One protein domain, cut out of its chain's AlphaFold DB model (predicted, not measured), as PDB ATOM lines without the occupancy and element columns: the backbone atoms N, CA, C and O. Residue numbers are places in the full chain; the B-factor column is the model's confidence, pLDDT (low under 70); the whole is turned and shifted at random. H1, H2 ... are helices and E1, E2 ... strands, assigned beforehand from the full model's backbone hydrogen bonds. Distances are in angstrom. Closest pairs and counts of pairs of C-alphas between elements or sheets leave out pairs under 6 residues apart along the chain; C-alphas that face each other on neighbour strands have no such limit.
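AT A GLANCE: This is residues 2 to 119 of the 201 residues of an uncharacterized protein of Ovis aries (UniProt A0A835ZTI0). A small antiparallel sheet of four strands, E1 to E4, together with the short helices H1, H2 and H3 makes a body, from which the long helix H4 sticks out as a straight arm with its residues 101 to 119. H1 and H2 pack on each other and only graze the sheet, H3 sits by H2, and a long stretch without a named element, residues 2 to 19, comes before H1. The printed part has 118 residues, with four named helices and four named strands in the order H1 E1 H2 H3 E2 E3 E4 H4; the sheet's order is E1 E2 E3 E4, and the class is mixed, helices and strands. The whole is loose, with a radius of gyration of the C-alphas of 17.9 A, and elongated, spanning 61 by 32 by 32 A.

HOW THE PARTS SIT: In the sheet, E1, residues 37 to 42, and E4, residues 91 to 95, are edge strands; E2, residues 70 to 76, and E3, residues 79 to 84, are inner strands. E1 and E2 are antiparallel at 174 degrees, with N 39 and O 73 within hydrogen-bond range at 2.8 A. E2, E3 and E4 form a meander, each strand the antiparallel neighbour of the one before. The hairpin of E2 and E3 has N 74 and O 81 at 2.9 A, and the hairpin of E3 and E4 has N 82 and O 91 at 2.8 A, both within hydrogen-bond range. H1, residues 20 to 28, only grazes the sheet with residues 23 to 28, and H2, residues 49 to 58, only grazes it with residues 49 to 51. H1 and H2 touch, the closest C-alphas being those of Val 23 and Ala 54, 6.0 A apart, at a steep tilt of 58 degrees, opposite ways. H3, residues 62 to 65, is not on the sheet; it only just touches H2, with 3 pairs of C-alphas within 8 A, the closest those of Cys 55 and Phe 62, 6.3 A apart. H4, residues 97 to 119, is not on the sheet and is apart from H1, H2 and H3. Every O i to N i+4 pair is within hydrogen-bond range in H2, against 4 of 5 in H1 and 17 of 19 in H4; H3 is too short for such a pair.

IN THESE COORDINATES: H4 measures 34.4 A from C-alpha 97 to C-alpha 119, which is at (31.628, -84.505, -13.684). E2 measures 20.1 A, E3 17.0 A, E1 16.0 A, H2 14.0 A, H1 12.4 A, E4 10.8 A and H3 5.5 A. H1 begins with C-alpha 20 at (17.422, -40.716, -20.368).

THE WHOLE: The two C-alphas farthest apart, those of His 44 and Asp 119, are 61.8 A apart. The printed part has no cut, and no link between named elements is long. In this model pLDDT is under 70 at residues 2 to 37, 98 to 100 and 119.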
ATOM      1  N   ASN A   2      25.011 -60.914 -19.215       30.12
ATOM      2  CA  ASN A   2      23.623 -60.454 -19.277       30.12
ATOM      3  C   ASN A   2      23.592 -58.934 -19.074       30.12
ATOM      4  O   ASN A   2      23.844 -58.440 -17.978       30.12
ATOM      5  N   LEU A   3      23.341 -58.193 -20.152       33.19
ATOM      6  CA  LEU A   3      23.110 -56.751 -20.116       33.19
ATOM      7  C   LEU A   3      21.726 -56.497 -19.516       33.19
ATOM      8  O   LEU A   3      20.728 -56.471 -20.235       33.19
ATOM      9  N   VAL A   4      21.650 -56.308 -18.200       38.75
ATOM     10  CA  VAL A   4      20.418 -55.810 -17.584       38.75
ATOM     11  C   VAL A   4      20.308 -54.322 -17.917       38.75
ATOM     12  O   VAL A   4      20.962 -53.475 -17.318       38.75
ATOM     13  N   SER A   5      19.531 -54.009 -18.953       40.41
ATOM     14  CA  SER A   5      19.296 -52.633 -19.388       40.41
ATOM     15  C   SER A   5      18.185 -52.016 -18.544       40.41
ATOM     16  O   SER A   5      17.007 -52.302 -18.755       40.41
ATOM     17  N   TYR A   6      18.543 -51.151 -17.598       42.72
ATOM     18  CA  TYR A   6      17.567 -50.362 -16.852       42.72
ATOM     19  C   TYR A   6      17.218 -49.098 -17.650       42.72
ATOM     20  O   TYR A   6      18.054 -48.220 -17.852       42.72
ATOM     21  N   SER A   7      15.977 -49.014 -18.136       44.41
ATOM     22  CA  SER A   7      15.432 -47.787 -18.728       44.41
ATOM     23  C   SER A   7      14.711 -47.005 -17.635       44.41
ATOM     24  O   SER A   7      13.662 -47.447 -17.177       44.41
ATOM     25  N   ILE A   8      15.252 -45.859 -17.216       44.53
ATOM     26  CA  ILE A   8      14.510 -44.927 -16.358       44.53
ATOM     27  C   ILE A   8      13.792 -43.952 -17.278       44.53
ATOM     28  O   ILE A   8      14.421 -43.153 -17.972       44.53
ATOM     29  N   ILE A   9      12.473 -44.085 -17.336       45.38
ATOM     30  CA  ILE A   9      11.590 -43.188 -18.073       45.38
ATOM     31  C   ILE A   9      11.048 -42.204 -17.039       45.38
ATOM     32  O   ILE A   9      10.362 -42.616 -16.109       45.38
ATOM     33  N   PHE A  10      11.389 -40.925 -17.175       41.31
ATOM     34  CA  PHE A  10      10.716 -39.868 -16.427       41.31
ATOM     35  C   PHE A  10       9.539 -39.395 -17.269       41.31
ATOM     36  O   PHE A  10       9.737 -38.894 -18.374       41.31
ATOM     37  N   GLU A  11       8.326 -39.587 -16.767       36.28
ATOM     38  CA  GLU A  11       7.126 -38.982 -17.333       36.28
ATOM     39  C   GLU A  11       6.912 -37.638 -16.626       36.28
ATOM     40  O   GLU A  11       6.688 -37.597 -15.417       36.28
ATOM     41  N   TYR A  12       7.042 -36.534 -17.361       36.88
ATOM     42  CA  TYR A  12       6.656 -35.203 -16.889       36.88
ATOM     43  C   TYR A  12       5.598 -34.655 -17.850       36.88
ATOM     44  O   TYR A  12       5.796 -34.705 -19.065       36.88
ATOM     45  N   GLU A  13       4.459 -34.241 -17.286       35.88
ATOM     46  CA  GLU A  13       3.206 -33.820 -17.935       35.88
ATOM     47  C   GLU A  13       3.216 -33.780 -19.476       35.88
ATOM     48  O   GLU A  13       3.604 -32.807 -20.115       35.88
ATOM     49  N   LYS A  14       2.717 -34.868 -20.074       36.66
ATOM     50  CA  LYS A  14       2.141 -34.946 -21.426       36.66
ATOM     51  C   LYS A  14       2.956 -34.479 -22.641       36.66
ATOM     52  O   LYS A  14       2.360 -34.443 -23.718       36.66
ATOM     53  N   GLN A  15       4.269 -34.229 -22.578       38.88
ATOM     54  CA  GLN A  15       5.012 -34.038 -23.836       38.88
ATOM     55  C   GLN A  15       6.531 -34.240 -23.861       38.88
ATOM     56  O   GLN A  15       7.160 -33.612 -24.696       38.88
ATOM     57  N   TYR A  16       7.161 -35.128 -23.082       42.84
ATOM     58  CA  TYR A  16       8.567 -35.477 -23.370       42.84
ATOM     59  C   TYR A  16       8.859 -36.968 -23.172       42.84
ATOM     60  O   TYR A  16       9.036 -37.457 -22.062       42.84
ATOM     61  N   PHE A  17       8.926 -37.692 -24.290       43.59
ATOM     62  CA  PHE A  17       9.597 -38.985 -24.386       43.59
ATOM     63  C   PHE A  17      10.974 -38.754 -25.007       43.59
ATOM     64  O   PHE A  17      11.096 -37.955 -25.926       43.59
ATOM     65  N   PHE A  18      11.953 -39.544 -24.565       42.19
ATOM     66  CA  PHE A  18      13.348 -39.595 -25.026       42.19
ATOM     67  C   PHE A  18      14.285 -38.563 -24.399       42.19
ATOM     68  O   PHE A  18      14.200 -37.386 -24.688       42.19
ATOM     69  N   PHE A  19      15.208 -39.057 -23.562       47.03
ATOM     70  CA  PHE A  19      16.661 -38.796 -23.652       47.03
ATOM     71  C   PHE A  19      17.449 -39.573 -22.576       47.03
ATOM     72  O   PHE A  19      18.608 -39.931 -22.768       47.03
ATOM     73  N   VAL A  20      16.793 -39.977 -21.485       48.84
ATOM     74  CA  VAL A  20      17.422 -40.716 -20.368       48.84
ATOM     75  C   VAL A  20      17.768 -42.179 -20.719       48.84
ATOM     76  O   VAL A  20      18.679 -42.771 -20.137       48.84
ATOM     77  N   LYS A  21      17.107 -42.749 -21.739       42.06
ATOM     78  CA  LYS A  21      17.325 -44.128 -22.214       42.06
ATOM     79  C   LYS A  21      18.749 -44.375 -22.731       42.06
ATOM     80  O   LYS A  21      19.294 -45.451 -22.501       42.06
ATOM     81  N   CYS A  22      19.355 -43.391 -23.401       45.56
ATOM     82  CA  CYS A  22      20.717 -43.512 -23.931       45.56
ATOM     83  C   CYS A  22      21.765 -43.341 -22.818       45.56
ATOM     84  O   CYS A  22      22.689 -44.143 -22.688       45.56
ATOM     85  N   VAL A  23      21.548 -42.356 -21.940       49.25
ATOM     86  CA  VAL A  23      22.471 -41.980 -20.863       49.25
ATOM     87  C   VAL A  23      22.696 -43.130 -19.876       49.25
ATOM     88  O   VAL A  23      23.835 -43.497 -19.596       49.25
ATOM     89  N   ILE A  24      21.624 -43.741 -19.366       51.38
ATOM     90  CA  ILE A  24      21.731 -44.764 -18.311       51.38
ATOM     91  C   ILE A  24      22.262 -46.093 -18.859       51.38
ATOM     92  O   ILE A  24      23.065 -46.751 -18.195       51.38
ATOM     93  N   CYS A  25      21.894 -46.456 -20.091       43.72
ATOM     94  CA  CYS A  25      22.423 -47.644 -20.763       43.72
ATOM     95  C   CYS A  25      23.950 -47.542 -20.959       43.72
ATOM     96  O   CYS A  25      24.699 -48.458 -20.604       43.72
ATOM     97  N   SER A  26      24.441 -46.383 -21.412       44.50
ATOM     98  CA  SER A  26      25.880 -46.107 -21.542       44.50
ATOM     99  C   SER A  26      26.611 -46.052 -20.196       44.50
ATOM    100  O   SER A  26      27.789 -46.403 -20.113       44.50
ATOM    101  N   VAL A  27      25.933 -45.648 -19.116       48.47
ATOM    102  CA  VAL A  27      26.506 -45.697 -17.765       48.47
ATOM    103  C   VAL A  27      26.662 -47.137 -17.297       48.47
ATOM    104  O   VAL A  27      27.767 -47.502 -16.899       48.47
ATOM    105  N   TYR A  28      25.608 -47.954 -17.374       48.06
ATOM    106  CA  TYR A  28      25.601 -49.319 -16.840       48.06
ATOM    107  C   TYR A  28      26.575 -50.250 -17.580       48.06
ATOM    108  O   TYR A  28      27.246 -51.068 -16.954       48.06
ATOM    109  N   THR A  29      26.751 -50.063 -18.892       47.19
ATOM    110  CA  THR A  29      27.706 -50.847 -19.704       47.19
ATOM    111  C   THR A  29      29.178 -50.633 -19.315       47.19
ATOM    112  O   THR A  29      30.025 -51.437 -19.704       47.19
ATOM    113  N   LYS A  30      29.513 -49.603 -18.517       44.66
ATOM    114  CA  LYS A  30      30.904 -49.237 -18.175       44.66
ATOM    115  C   LYS A  30      31.319 -49.520 -16.718       44.66
ATOM    116  O   LYS A  30      32.460 -49.229 -16.357       44.66
ATOM    117  N   VAL A  31      30.455 -50.041 -15.839       50.91
ATOM    118  CA  VAL A  31      30.744 -49.997 -14.387       50.91
ATOM    119  C   VAL A  31      31.354 -51.285 -13.824       50.91
ATOM    120  O   VAL A  31      30.660 -52.215 -13.435       50.91
ATOM    121  N   LYS A  32      32.683 -51.258 -13.665       49.50
ATOM    122  CA  LYS A  32      33.461 -51.997 -12.650       49.50
ATOM    123  C   LYS A  32      34.105 -51.005 -11.650       49.50
ATOM    124  O   LYS A  32      35.284 -51.117 -11.330       49.50
ATOM    125  N   SER A  33      33.390 -49.966 -11.197       43.12
ATOM    126  CA  SER A  33      33.944 -48.944 -10.279       43.12
ATOM    127  C   SER A  33      33.308 -48.968  -8.888       43.12
ATOM    128  O   SER A  33      32.091 -48.980  -8.768       43.12
ATOM    129  N   LYS A  34      34.145 -48.889  -7.842       49.59
ATOM    130  CA  LYS A  34      33.803 -48.997  -6.406       49.59
ATOM    131  C   LYS A  34      33.055 -47.792  -5.783       49.59
ATOM    132  O   LYS A  34      33.019 -47.689  -4.563       49.59
ATOM    133  N   ARG A  35      32.508 -46.850  -6.561       47.62
ATOM    134  CA  ARG A  35      31.751 -45.694  -6.028       47.62
ATOM    135  C   ARG A  35      30.379 -45.582  -6.702       47.62
ATOM    136  O   ARG A  35      30.336 -45.750  -7.924       47.62
ATOM    137  N   PRO A  36      29.307 -45.272  -5.947       56.97
ATOM    138  CA  PRO A  36      27.990 -45.018  -6.520       56.97
ATOM    139  C   PRO A  36      28.083 -43.805  -7.444       56.97
ATOM    140  O   PRO A  36      28.692 -42.785  -7.103       56.97
ATOM    141  N   ARG A  37      27.551 -43.937  -8.657       67.06
ATOM    142  CA  ARG A  37      27.620 -42.887  -9.671       67.06
ATOM    143  C   ARG A  37      26.367 -42.033  -9.550       67.06
ATOM    144  O   ARG A  37      25.267 -42.506  -9.824       67.06
ATOM    145  N   CYS A  38      26.539 -40.788  -9.120       84.81
ATOM    146  CA  CYS A  38      25.479 -39.794  -9.173       84.81
ATOM    147  C   CYS A  38      25.517 -39.057 -10.515       84.81
ATOM    148  O   CYS A  38      26.591 -38.837 -11.070       84.81
ATOM    149  N   ILE A  39      24.341 -38.696 -11.022       87.00
ATOM    150  CA  ILE A  39      24.168 -37.752 -12.124       87.00
ATOM    151  C   ILE A  39      23.626 -36.472 -11.502       87.00
ATOM    152  O   ILE A  39      22.551 -36.495 -10.890       87.00
ATOM    153  N   ARG A  40      24.360 -35.364 -11.626       89.88
ATOM    154  CA  ARG A  40      23.958 -34.078 -11.039       89.88
ATOM    155  C   ARG A  40      23.641 -33.053 -12.120       89.88
ATOM    156  O   ARG A  40      24.449 -32.772 -12.994       89.88
ATOM    157  N   ILE A  41      22.468 -32.447 -12.010       89.94
ATOM    158  CA  ILE A  41      22.032 -31.325 -12.830       89.94
ATOM    159  C   ILE A  41      21.918 -30.127 -11.897       89.94
ATOM    160  O   ILE A  41      21.116 -30.140 -10.965       89.94
ATOM    161  N   ASN A  42      22.761 -29.123 -12.111       88.75
ATOM    162  CA  ASN A  42      22.668 -27.827 -11.454       88.75
ATOM    163  C   ASN A  42      23.209 -26.765 -12.420       88.75
ATOM    164  O   ASN A  42      24.377 -26.828 -12.794       88.75
ATOM    165  N   ASN A  43      22.385 -25.785 -12.800       81.69
ATOM    166  CA  ASN A  43      22.789 -24.709 -13.718       81.69
ATOM    167  C   ASN A  43      23.905 -23.796 -13.173       81.69
ATOM    168  O   ASN A  43      24.517 -23.061 -13.943       81.69
ATOM    169  N   HIS A  44      24.163 -23.819 -11.865       82.44
ATOM    170  CA  HIS A  44      25.243 -23.078 -11.210       82.44
ATOM    171  C   HIS A  44      26.573 -23.846 -11.180       82.44
ATOM    172  O   HIS A  44      27.582 -23.300 -10.740       82.44
ATOM    173  N   GLN A  45      26.581 -25.112 -11.600       83.38
ATOM    174  CA  GLN A  45      27.764 -25.969 -11.635       83.38
ATOM    175  C   GLN A  45      28.037 -26.431 -13.071       83.38
ATOM    176  O   GLN A  45      27.211 -26.268 -13.969       83.38
ATOM    177  N   ASN A  46      29.207 -27.030 -13.288       86.25
ATOM    178  CA  ASN A  46      29.508 -27.664 -14.567       86.25
ATOM    179  C   ASN A  46      28.511 -28.798 -14.843       86.25
ATOM    180  O   ASN A  46      28.086 -29.506 -13.925       86.25
ATOM    181  N   LYS A  47      28.167 -28.974 -16.123       86.44
ATOM    182  CA  LYS A  47      27.323 -30.083 -16.579       86.44
ATOM    183  C   LYS A  47      27.970 -31.408 -16.182       86.44
ATOM    184  O   LYS A  47      29.192 -31.547 -16.200       86.44
ATOM    185  N   ASP A  48      27.141 -32.390 -15.851       85.75
ATOM    186  CA  ASP A  48      27.636 -33.736 -15.597       85.75
ATOM    187  C   ASP A  48      28.337 -34.282 -16.859       85.75
ATOM    188  O   ASP A  48      27.718 -34.263 -17.930       85.75
ATOM    189  N   PRO A  49      29.579 -34.797 -16.772       83.06
ATOM    190  CA  PRO A  49      30.313 -35.296 -17.936       83.06
ATOM    191  C   PRO A  49      29.566 -36.384 -18.713       83.06
ATOM    192  O   PRO A  49      29.754 -36.546 -19.918       83.06
ATOM    193  N   ILE A  50      28.714 -37.154 -18.032       78.56
ATOM    194  CA  ILE A  50      27.901 -38.194 -18.661       78.56
ATOM    195  C   ILE A  50      26.799 -37.565 -19.516       78.56
ATOM    196  O   ILE A  50      26.553 -38.030 -20.629       78.56
ATOM    197  N   LEU A  51      26.149 -36.512 -19.014       78.50
ATOM    198  CA  LEU A  51      25.124 -35.790 -19.764       78.50
ATOM    199  C   LEU A  51      25.741 -35.023 -20.927       78.50
ATOM    200  O   LEU A  51      25.201 -35.069 -22.026       78.50
ATOM    201  N   GLU A  52      26.883 -34.375 -20.709       83.31
ATOM    202  CA  GLU A  52      27.609 -33.658 -21.757       83.31
ATOM    203  C   GLU A  52      28.018 -34.595 -22.896       83.31
ATOM    204  O   GLU A  52      27.722 -34.325 -24.061       83.31
ATOM    205  N   ARG A  53      28.602 -35.751 -22.562       78.69
ATOM    206  CA  ARG A  53      28.947 -36.772 -23.551       78.69
ATOM    207  C   ARG A  53      27.720 -37.275 -24.307       78.69
ATOM    208  O   ARG A  53      27.774 -37.392 -25.525       78.69
ATOM    209  N   ALA A  54      26.620 -37.556 -23.613       75.12
ATOM    210  CA  ALA A  54      25.404 -38.038 -24.258       75.12
ATOM    211  C   ALA A  54      24.770 -36.986 -25.184       75.12
ATOM    212  O   ALA A  54      24.281 -37.339 -26.255       75.12
ATOM    213  N   CYS A  55      24.813 -35.708 -24.799       78.81
ATOM    214  CA  CYS A  55      24.396 -34.583 -25.639       78.81
ATOM    215  C   CYS A  55      25.236 -34.512 -26.918       78.81
ATOM    216  O   CYS A  55      24.681 -34.449 -28.013       78.81
ATOM    217  N   ALA A  56      26.564 -34.599 -26.781       81.56
ATOM    218  CA  ALA A  56      27.493 -34.586 -27.908       81.56
ATOM    219  C   ALA A  56      27.290 -35.788 -28.847       81.56
ATOM    220  O   ALA A  56      27.192 -35.612 -30.057       81.56
ATOM    221  N   GLU A  57      27.164 -37.002 -28.299       77.50
ATOM    222  CA  GLU A  57      26.935 -38.231 -29.078       77.50
ATOM    223  C   GLU A  57      25.567 -38.242 -29.778       77.50
ATOM    224  O   GLU A  57      25.420 -38.857 -30.831       77.50
ATOM    225  N   SER A  58      24.575 -37.547 -29.216       75.44
ATOM    226  CA  SER A  58      23.215 -37.485 -29.767       75.44
ATOM    227  C   SER A  58      22.943 -36.230 -30.599       75.44
ATOM    228  O   SER A  58      21.832 -36.079 -31.103       75.44
ATOM    229  N   ASN A  59      23.918 -35.325 -30.724       79.81
ATOM    230  CA  ASN A  59      23.769 -34.019 -31.367       79.81
ATOM    231  C   ASN A  59      22.553 -33.214 -30.853       79.81
ATOM    232  O   ASN A  59      21.790 -32.641 -31.631       79.81
ATOM    233  N   VAL A  60      22.353 -33.198 -29.533       77.88
ATOM    234  CA  VAL A  60      21.286 -32.434 -28.872       77.88
ATOM    235  C   VAL A  60      21.898 -31.481 -27.864       77.88
ATOM    236  O   VAL A  60      22.719 -31.888 -27.047       77.88
ATOM    237  N   ASP A  61      21.494 -30.211 -27.910       81.31
ATOM    238  CA  ASP A  61      21.934 -29.251 -26.903       81.31
ATOM    239  C   ASP A  61      21.268 -29.528 -25.550       81.31
ATOM    240  O   ASP A  61      20.081 -29.843 -25.451       81.31
ATOM    241  N   PHE A  62      22.046 -29.345 -24.488       80.38
ATOM    242  CA  PHE A  62      21.622 -29.575 -23.113       80.38
ATOM    243  C   PHE A  62      20.390 -28.738 -22.738       80.38
ATOM    244  O   PHE A  62      19.540 -29.201 -21.979       80.38
ATOM    245  N   SER A  63      20.269 -27.518 -23.278       83.69
ATOM    246  CA  SER A  63      19.134 -26.628 -22.994       83.69
ATOM    247  C   SER A  63      17.795 -27.173 -23.506       83.69
ATOM    248  O   SER A  63      16.750 -26.879 -22.927       83.69
ATOM    249  N   HIS A  64      17.819 -28.022 -24.536       79.69
ATOM    250  CA  HIS A  64      16.624 -28.628 -25.125       79.69
ATOM    251  C   HIS A  64      16.143 -29.881 -24.388       79.69
ATOM    252  O   HIS A  64      15.061 -30.377 -24.688       79.69
ATOM    253  N   LEU A  65      16.899 -30.383 -23.405       77.81
ATOM    254  CA  LEU A  65      16.512 -31.578 -22.650       77.81
ATOM    255  C   LEU A  65      15.313 -31.349 -21.715       77.81
ATOM    256  O   LEU A  65      14.758 -32.317 -21.202       77.81
ATOM    257  N   GLY A  66      14.945 -30.093 -21.440       79.88
ATOM    258  CA  GLY A  66      13.822 -29.766 -20.553       79.88
ATOM    259  C   GLY A  66      14.016 -30.232 -19.104       79.88
ATOM    260  O   GLY A  66      13.042 -30.403 -18.374       79.88
ATOM    261  N   LEU A  67      15.261 -30.472 -18.682       81.88
ATOM    262  CA  LEU A  67      15.563 -30.957 -17.337       81.88
ATOM    263  C   LEU A  67      15.340 -29.853 -16.288       81.88
ATOM    264  O   LEU A  67      15.576 -28.673 -16.569       81.88
ATOM    265  N   PRO A  68      14.942 -30.212 -15.053       86.12
ATOM    266  CA  PRO A  68      14.862 -29.257 -13.954       86.12
ATOM    267  C   PRO A  68      16.200 -28.551 -13.710       86.12
ATOM    268  O   PRO A  68      17.259 -29.159 -13.855       86.12
ATOM    269  N   LYS A  69      16.154 -27.292 -13.249       87.69
ATOM    270  CA  LYS A  69      17.358 -26.491 -12.935       87.69
ATOM    271  C   LYS A  69      18.277 -27.160 -11.912       87.69
ATOM    272  O   LYS A  69      19.488 -26.979 -11.977       87.69
ATOM    273  N   GLU A  70      17.688 -27.897 -10.974       91.81
ATOM    274  CA  GLU A  70      18.390 -28.638  -9.933       91.81
ATOM    275  C   GLU A  70      17.777 -30.034  -9.782       91.81
ATOM    276  O   GLU A  70      16.627 -30.181  -9.361       91.81
ATOM    277  N   MET A  71      18.546 -31.072 -10.101       91.12
ATOM    278  CA  MET A  71      18.160 -32.470  -9.917       91.12
ATOM    279  C   MET A  71      19.397 -33.328  -9.625       91.12
ATOM    280  O   MET A  71      20.488 -33.076 -10.127       91.12
ATOM    281  N   THR A  72      19.260 -34.355  -8.794       91.31
ATOM    282  CA  THR A  72      20.312 -35.354  -8.561       91.31
ATOM    283  C   THR A  72      19.709 -36.744  -8.640       91.31
ATOM    284  O   THR A  72      18.705 -37.009  -7.986       91.31
ATOM    285  N   ILE A  73      20.328 -37.622  -9.424       90.38
ATOM    286  CA  ILE A  73      19.943 -39.028  -9.547       90.38
ATOM    287  C   ILE A  73      21.092 -39.876  -9.010       90.38
ATOM    288  O   ILE A  73      22.241 -39.683  -9.409       90.38
ATOM    289  N   TRP A  74      20.789 -40.822  -8.129       88.00
ATOM    290  CA  TRP A  74      21.732 -41.829  -7.650       88.00
ATOM    291  C   TRP A  74      21.354 -43.171  -8.246       88.00
ATOM    292  O   TRP A  74      20.206 -43.596  -8.126       88.00
ATOM    293  N   VAL A  75      22.315 -43.808  -8.912       82.12
ATOM    294  CA  VAL A  75      22.135 -45.127  -9.511       82.12
ATOM    295  C   VAL A  75      22.985 -46.121  -8.738       82.12
ATOM    296  O   VAL A  75      24.207 -46.153  -8.897       82.12
ATOM    297  N   ASP A  76      22.313 -46.947  -7.946       78.50
ATOM    298  CA  ASP A  76      22.897 -48.086  -7.257       78.50
ATOM    299  C   ASP A  76      22.440 -49.390  -7.934       78.50
ATOM    300  O   ASP A  76      21.416 -49.409  -8.625       78.50
ATOM    301  N   PRO A  77      23.166 -50.511  -7.762       75.19
ATOM    302  CA  PRO A  77      22.808 -51.782  -8.397       75.19
ATOM    303  C   PRO A  77      21.365 -52.250  -8.147       75.19
ATOM    304  O   PRO A  77      20.797 -52.944  -8.989       75.19
ATOM    305  N   PHE A  78      20.769 -51.863  -7.015       75.75
ATOM    306  CA  PHE A  78      19.460 -52.353  -6.566       75.75
ATOM    307  C   PHE A  78      18.435 -51.257  -6.333       75.75
ATOM    308  O   PHE A  78      17.297 -51.550  -5.971       75.75
ATOM    309  N   GLU A  79      18.817 -49.999  -6.496       81.88
ATOM    310  CA  GLU A  79      17.944 -48.880  -6.196       81.88
ATOM    311  C   GLU A  79      18.352 -47.680  -7.030       81.88
ATOM    312  O   GLU A  79      19.531 -47.418  -7.258       81.88
ATOM    313  N   VAL A  80      17.351 -46.950  -7.499       83.94
ATOM    314  CA  VAL A  80      17.558 -45.661  -8.132       83.94
ATOM    315  C   VAL A  80      16.745 -44.633  -7.376       83.94
ATOM    316  O   VAL A  80      15.528 -44.765  -7.240       83.94
ATOM    317  N   CYS A  81      17.431 -43.595  -6.917       88.94
ATOM    318  CA  CYS A  81      16.853 -42.502  -6.151       88.94
ATOM    319  C   CYS A  81      17.011 -41.178  -6.898       88.94
ATOM    320  O   CYS A  81      17.970 -40.980  -7.647       88.94
ATOM    321  N   CYS A  82      16.082 -40.257  -6.668       90.94
ATOM    322  CA  CYS A  82      16.096 -38.902  -7.203       90.94
ATOM    323  C   CYS A  82      15.930 -37.882  -6.094       90.94
ATOM    324  O   CYS A  82      15.304 -38.149  -5.074       90.94
ATOM    325  N   ARG A  83      16.418 -36.674  -6.336       93.69
ATOM    326  CA  ARG A  83      16.065 -35.477  -5.585       93.69
ATOM    327  C   ARG A  83      15.939 -34.310  -6.552       93.69
ATOM    328  O   ARG A  83      16.865 -34.060  -7.322       93.69
ATOM    329  N   TYR A  84      14.848 -33.558  -6.460       91.56
ATOM    330  CA  TYR A  84      14.706 -32.257  -7.121       91.56
ATOM    331  C   TYR A  84      15.153 -31.155  -6.171       91.56
ATOM    332  O   TYR A  84      14.659 -31.126  -5.057       91.56
ATOM    333  N   GLY A  85      16.027 -30.238  -6.574       90.75
ATOM    334  CA  GLY A  85      16.520 -29.169  -5.697       90.75
ATOM    335  C   GLY A  85      17.451 -29.648  -4.577       90.75
ATOM    336  O   GLY A  85      17.323 -30.750  -4.048       90.75
ATOM    337  N   GLU A  86      18.409 -28.819  -4.168       88.81
ATOM    338  CA  GLU A  86      19.398 -29.242  -3.158       88.81
ATOM    339  C   GLU A  86      18.815 -29.419  -1.745       88.81
ATOM    340  O   GLU A  86      19.353 -30.196  -0.951       88.81
ATOM    341  N   LYS A  87      17.701 -28.738  -1.450       90.88
ATOM    342  CA  LYS A  87      17.063 -28.698  -0.122       90.88
ATOM    343  C   LYS A  87      15.996 -29.768   0.111       90.88
ATOM    344  O   LYS A  87      15.584 -29.951   1.251       90.88
ATOM    345  N   ASN A  88      15.524 -30.445  -0.932       93.44
ATOM    346  CA  ASN A  88      14.439 -31.414  -0.780       93.44
ATOM    347  C   ASN A  88      14.960 -32.787  -0.345       93.44
ATOM    348  O   ASN A  88      16.140 -33.114  -0.498       93.44
ATOM    349  N   HIS A  89      14.057 -33.619   0.168       94.50
ATOM    350  CA  HIS A  89      14.379 -35.001   0.494       94.50
ATOM    351  C   HIS A  89      14.474 -35.861  -0.778       94.50
ATOM    352  O   HIS A  89      13.680 -35.675  -1.705       94.50
ATOM    353  N   PRO A  90      15.443 -36.790  -0.849       94.00
ATOM    354  CA  PRO A  90      15.486 -37.770  -1.922       94.00
ATOM    355  C   PRO A  90      14.315 -38.756  -1.811       94.00
ATOM    356  O   PRO A  90      13.824 -39.036  -0.719       94.00
ATOM    357  N   PHE A  91      13.902 -39.309  -2.946       90.38
ATOM    358  CA  PHE A  91      12.857 -40.321  -3.058       90.38
ATOM    359  C   PHE A  91      13.275 -41.423  -4.034       90.38
ATOM    360  O   PHE A  91      14.059 -41.201  -4.960       90.38
ATOM    361  N   THR A  92      12.747 -42.627  -3.836       89.50
ATOM    362  CA  THR A  92      13.031 -43.777  -4.697       89.50
ATOM    363  C   THR A  92      12.223 -43.689  -5.991       89.50
ATOM    364  O   THR A  92      11.005 -43.538  -5.957       89.50
ATOM    365  N   ILE A  93      12.899 -43.809  -7.135       84.94
ATOM    366  CA  ILE A  93      12.269 -43.932  -8.458       84.94
ATOM    367  C   ILE A  93      12.006 -45.404  -8.777       84.94
ATOM    368  O   ILE A  93      10.970 -45.754  -9.335       84.94
ATOM    369  N   ALA A  94      12.968 -46.269  -8.451       81.19
ATOM    370  CA  ALA A  94      12.892 -47.698  -8.709       81.19
ATOM    371  C   ALA A  94      13.687 -48.477  -7.658       81.19
ATOM    372  O   ALA A  94      14.761 -48.048  -7.244       81.19
ATOM    373  N   SER A  95      13.179 -49.642  -7.259       83.75
ATOM    374  CA  SER A  95      13.867 -50.562  -6.355       83.75
ATOM    375  C   SER A  95      13.801 -51.982  -6.904       83.75
ATOM    376  O   SER A  95      12.781 -52.414  -7.439       83.75
ATOM    377  N   PHE A  96      14.910 -52.702  -6.779       78.75
ATOM    378  CA  PHE A  96      15.113 -54.049  -7.308       78.75
ATOM    379  C   PHE A  96      15.641 -55.021  -6.247       78.75
ATOM    380  O   PHE A  96      15.999 -56.144  -6.595       78.75
ATOM    381  N   LYS A  97      15.667 -54.609  -4.971       75.62
ATOM    382  CA  LYS A  97      16.217 -55.382  -3.843       75.62
ATOM    383  C   LYS A  97      15.716 -56.836  -3.815       75.62
ATOM    384  O   LYS A  97      16.534 -57.741  -3.746       75.62
ATOM    385  N   GLY A  98      14.416 -57.071  -4.013       68.12
ATOM    386  CA  GLY A  98      13.852 -58.432  -4.007       68.12
ATOM    387  C   GLY A  98      14.205 -59.303  -5.221       68.12
ATOM    388  O   GLY A  98      14.167 -60.522  -5.127       68.12
ATOM    389  N   ARG A  99      14.581 -58.713  -6.364       62.06
ATOM    390  CA  ARG A  99      14.919 -59.488  -7.575       62.06
ATOM    391  C   ARG A  99      16.370 -59.958  -7.589       62.06
ATOM    392  O   ARG A  99      16.709 -60.856  -8.351       62.06
ATOM    393  N   TRP A 100      17.240 -59.312  -6.813       66.94
ATOM    394  CA  TRP A 100      18.656 -59.665  -6.771       66.94
ATOM    395  C   TRP A 100      18.906 -60.941  -5.981       66.94
ATOM    396  O   TRP A 100      19.648 -61.790  -6.454       66.94
ATOM    397  N   GLU A 101      18.247 -61.099  -4.834       70.50
ATOM    398  CA  GLU A 101      18.325 -62.329  -4.040       70.50
ATOM    399  C   GLU A 101      17.893 -63.536  -4.887       70.50
ATOM    400  O   GLU A 101      18.607 -64.530  -4.973       70.50
ATOM    401  N   GLU A 102      16.784 -63.412  -5.621       72.56
ATOM    402  CA  GLU A 102      16.318 -64.435  -6.562       72.56
ATOM    403  C   GLU A 102      17.302 -64.676  -7.723       72.56
ATOM    404  O   GLU A 102      17.523 -65.820  -8.126       72.56
ATOM    405  N   TRP A 103      17.933 -63.621  -8.247       75.94
ATOM    406  CA  TRP A 103      18.952 -63.729  -9.295       75.94
ATOM    407  C   TRP A 103      20.234 -64.418  -8.805       75.94
ATOM    408  O   TRP A 103      20.750 -65.294  -9.498       75.94
ATOM    409  N   GLU A 104      20.746 -64.066  -7.623       78.94
ATOM    410  CA  GLU A 104      21.905 -64.721  -7.004       78.94
ATOM    411  C   GLU A 104      21.618 -66.190  -6.712       78.94
ATOM    412  O   GLU A 104      22.433 -67.046  -7.058       78.94
ATOM    413  N   LEU A 105      20.444 -66.497  -6.154       79.94
ATOM    414  CA  LEU A 105      19.993 -67.872  -5.943       79.94
ATOM    415  C   LEU A 105      19.927 -68.636  -7.271       79.94
ATOM    416  O   LEU A 105      20.466 -69.736  -7.381       79.94
ATOM    417  N   SER A 106      19.340 -68.037  -8.309       81.88
ATOM    418  CA  SER A 106      19.266 -68.635  -9.649       81.88
ATOM    419  C   SER A 106      20.653 -68.890 -10.244       81.88
ATOM    420  O   SER A 106      20.885 -69.937 -10.854       81.88
ATOM    421  N   GLN A 107      21.598 -67.968 -10.042       86.69
ATOM    422  CA  GLN A 107      22.968 -68.116 -10.519       86.69
ATOM    423  C   GLN A 107      23.704 -69.237  -9.774       86.69
ATOM    424  O   GLN A 107      24.363 -70.057 -10.410       86.69
ATOM    425  N   GLN A 108      23.532 -69.337  -8.452       89.31
ATOM    426  CA  GLN A 108      24.090 -70.431  -7.651       89.31
ATOM    427  C   GLN A 108      23.530 -71.795  -8.068       89.31
ATOM    428  O   GLN A 108      24.293 -72.756  -8.188       89.31
ATOM    429  N   ILE A 109      22.220 -71.877  -8.330       91.56
ATOM    430  CA  ILE A 109      21.570 -73.089  -8.846       91.56
ATOM    431  C   ILE A 109      22.170 -73.462 -10.205       91.56
ATOM    432  O   ILE A 109      22.591 -74.604 -10.393       91.56
ATOM    433  N   SER A 110      22.275 -72.508 -11.135       90.88
ATOM    434  CA  SER A 110      22.858 -72.754 -12.459       90.88
ATOM    435  C   SER A 110      24.306 -73.237 -12.371       90.88
ATOM    436  O   SER A 110      24.687 -74.160 -13.090       90.88
ATOM    437  N   ASP A 111      25.118 -72.643 -11.498       91.81
ATOM    438  CA  ASP A 111      26.523 -73.019 -11.334       91.81
ATOM    439  C   ASP A 111      26.664 -74.424 -10.734       91.81
ATOM    440  O   ASP A 111      27.521 -75.197 -11.165       91.81
ATOM    441  N   ALA A 112      25.810 -74.788  -9.771       91.94
ATOM    442  CA  ALA A 112      25.772 -76.133  -9.203       91.94
ATOM    443  C   ALA A 112      25.369 -77.191 -10.245       91.94
ATOM    444  O   ALA A 112      26.020 -78.231 -10.338       91.94
ATOM    445  N   VAL A 113      24.353 -76.904 -11.069       92.31
ATOM    446  CA  VAL A 113      23.917 -77.777 -12.174       92.31
ATOM    447  C   VAL A 113      25.034 -77.964 -13.201       92.31
ATOM    448  O   VAL A 113      25.314 -79.091 -13.615       92.31
ATOM    449  N   ASN A 114      25.711 -76.879 -13.581       90.25
ATOM    450  CA  ASN A 114      26.823 -76.933 -14.527       90.25
ATOM    451  C   ASN A 114      27.979 -77.788 -13.990       90.25
ATOM    452  O   ASN A 114      28.486 -78.638 -14.719       90.25
ATOM    453  N   ARG A 115      28.357 -77.626 -12.712       89.88
ATOM    454  CA  ARG A 115      29.387 -78.467 -12.075       89.88
ATOM    455  C   ARG A 115      29.001 -79.946 -12.080       89.88
ATOM    456  O   ARG A 115      29.766 -80.758 -12.583       89.88
ATOM    457  N   ALA A 116      27.784 -80.275 -11.644       88.38
ATOM    458  CA  ALA A 116      27.301 -81.657 -11.630       88.38
ATOM    459  C   ALA A 116      27.251 -82.302 -13.032       88.38
ATOM    460  O   ALA A 116      27.402 -83.513 -13.167       88.38
ATOM    461  N   THR A 117      27.053 -81.504 -14.087       82.31
ATOM    462  CA  THR A 117      27.020 -81.991 -15.479       82.31
ATOM    463  C   THR A 117      28.427 -82.243 -16.047       82.31
ATOM    464  O   THR A 117      28.620 -83.164 -16.848       82.31
ATOM    465  N   LEU A 118      29.430 -81.459 -15.632       71.50
ATOM    466  CA  LEU A 118      30.823 -81.609 -16.080       71.50
ATOM    467  C   LEU A 118      31.488 -82.878 -15.532       71.50
ATOM    468  O   LEU A 118      32.284 -83.507 -16.237       71.50
ATOM    469  N   ASP A 119      31.099 -83.299 -14.330       61.91
ATOM    470  CA  ASP A 119      31.628 -84.505 -13.684       61.91
ATOM    471  C   ASP A 119      31.205 -85.802 -14.403       61.91
ATOM    472  O   ASP A 119      31.876 -86.824 -14.289       61.91
TER     473      ASP A 119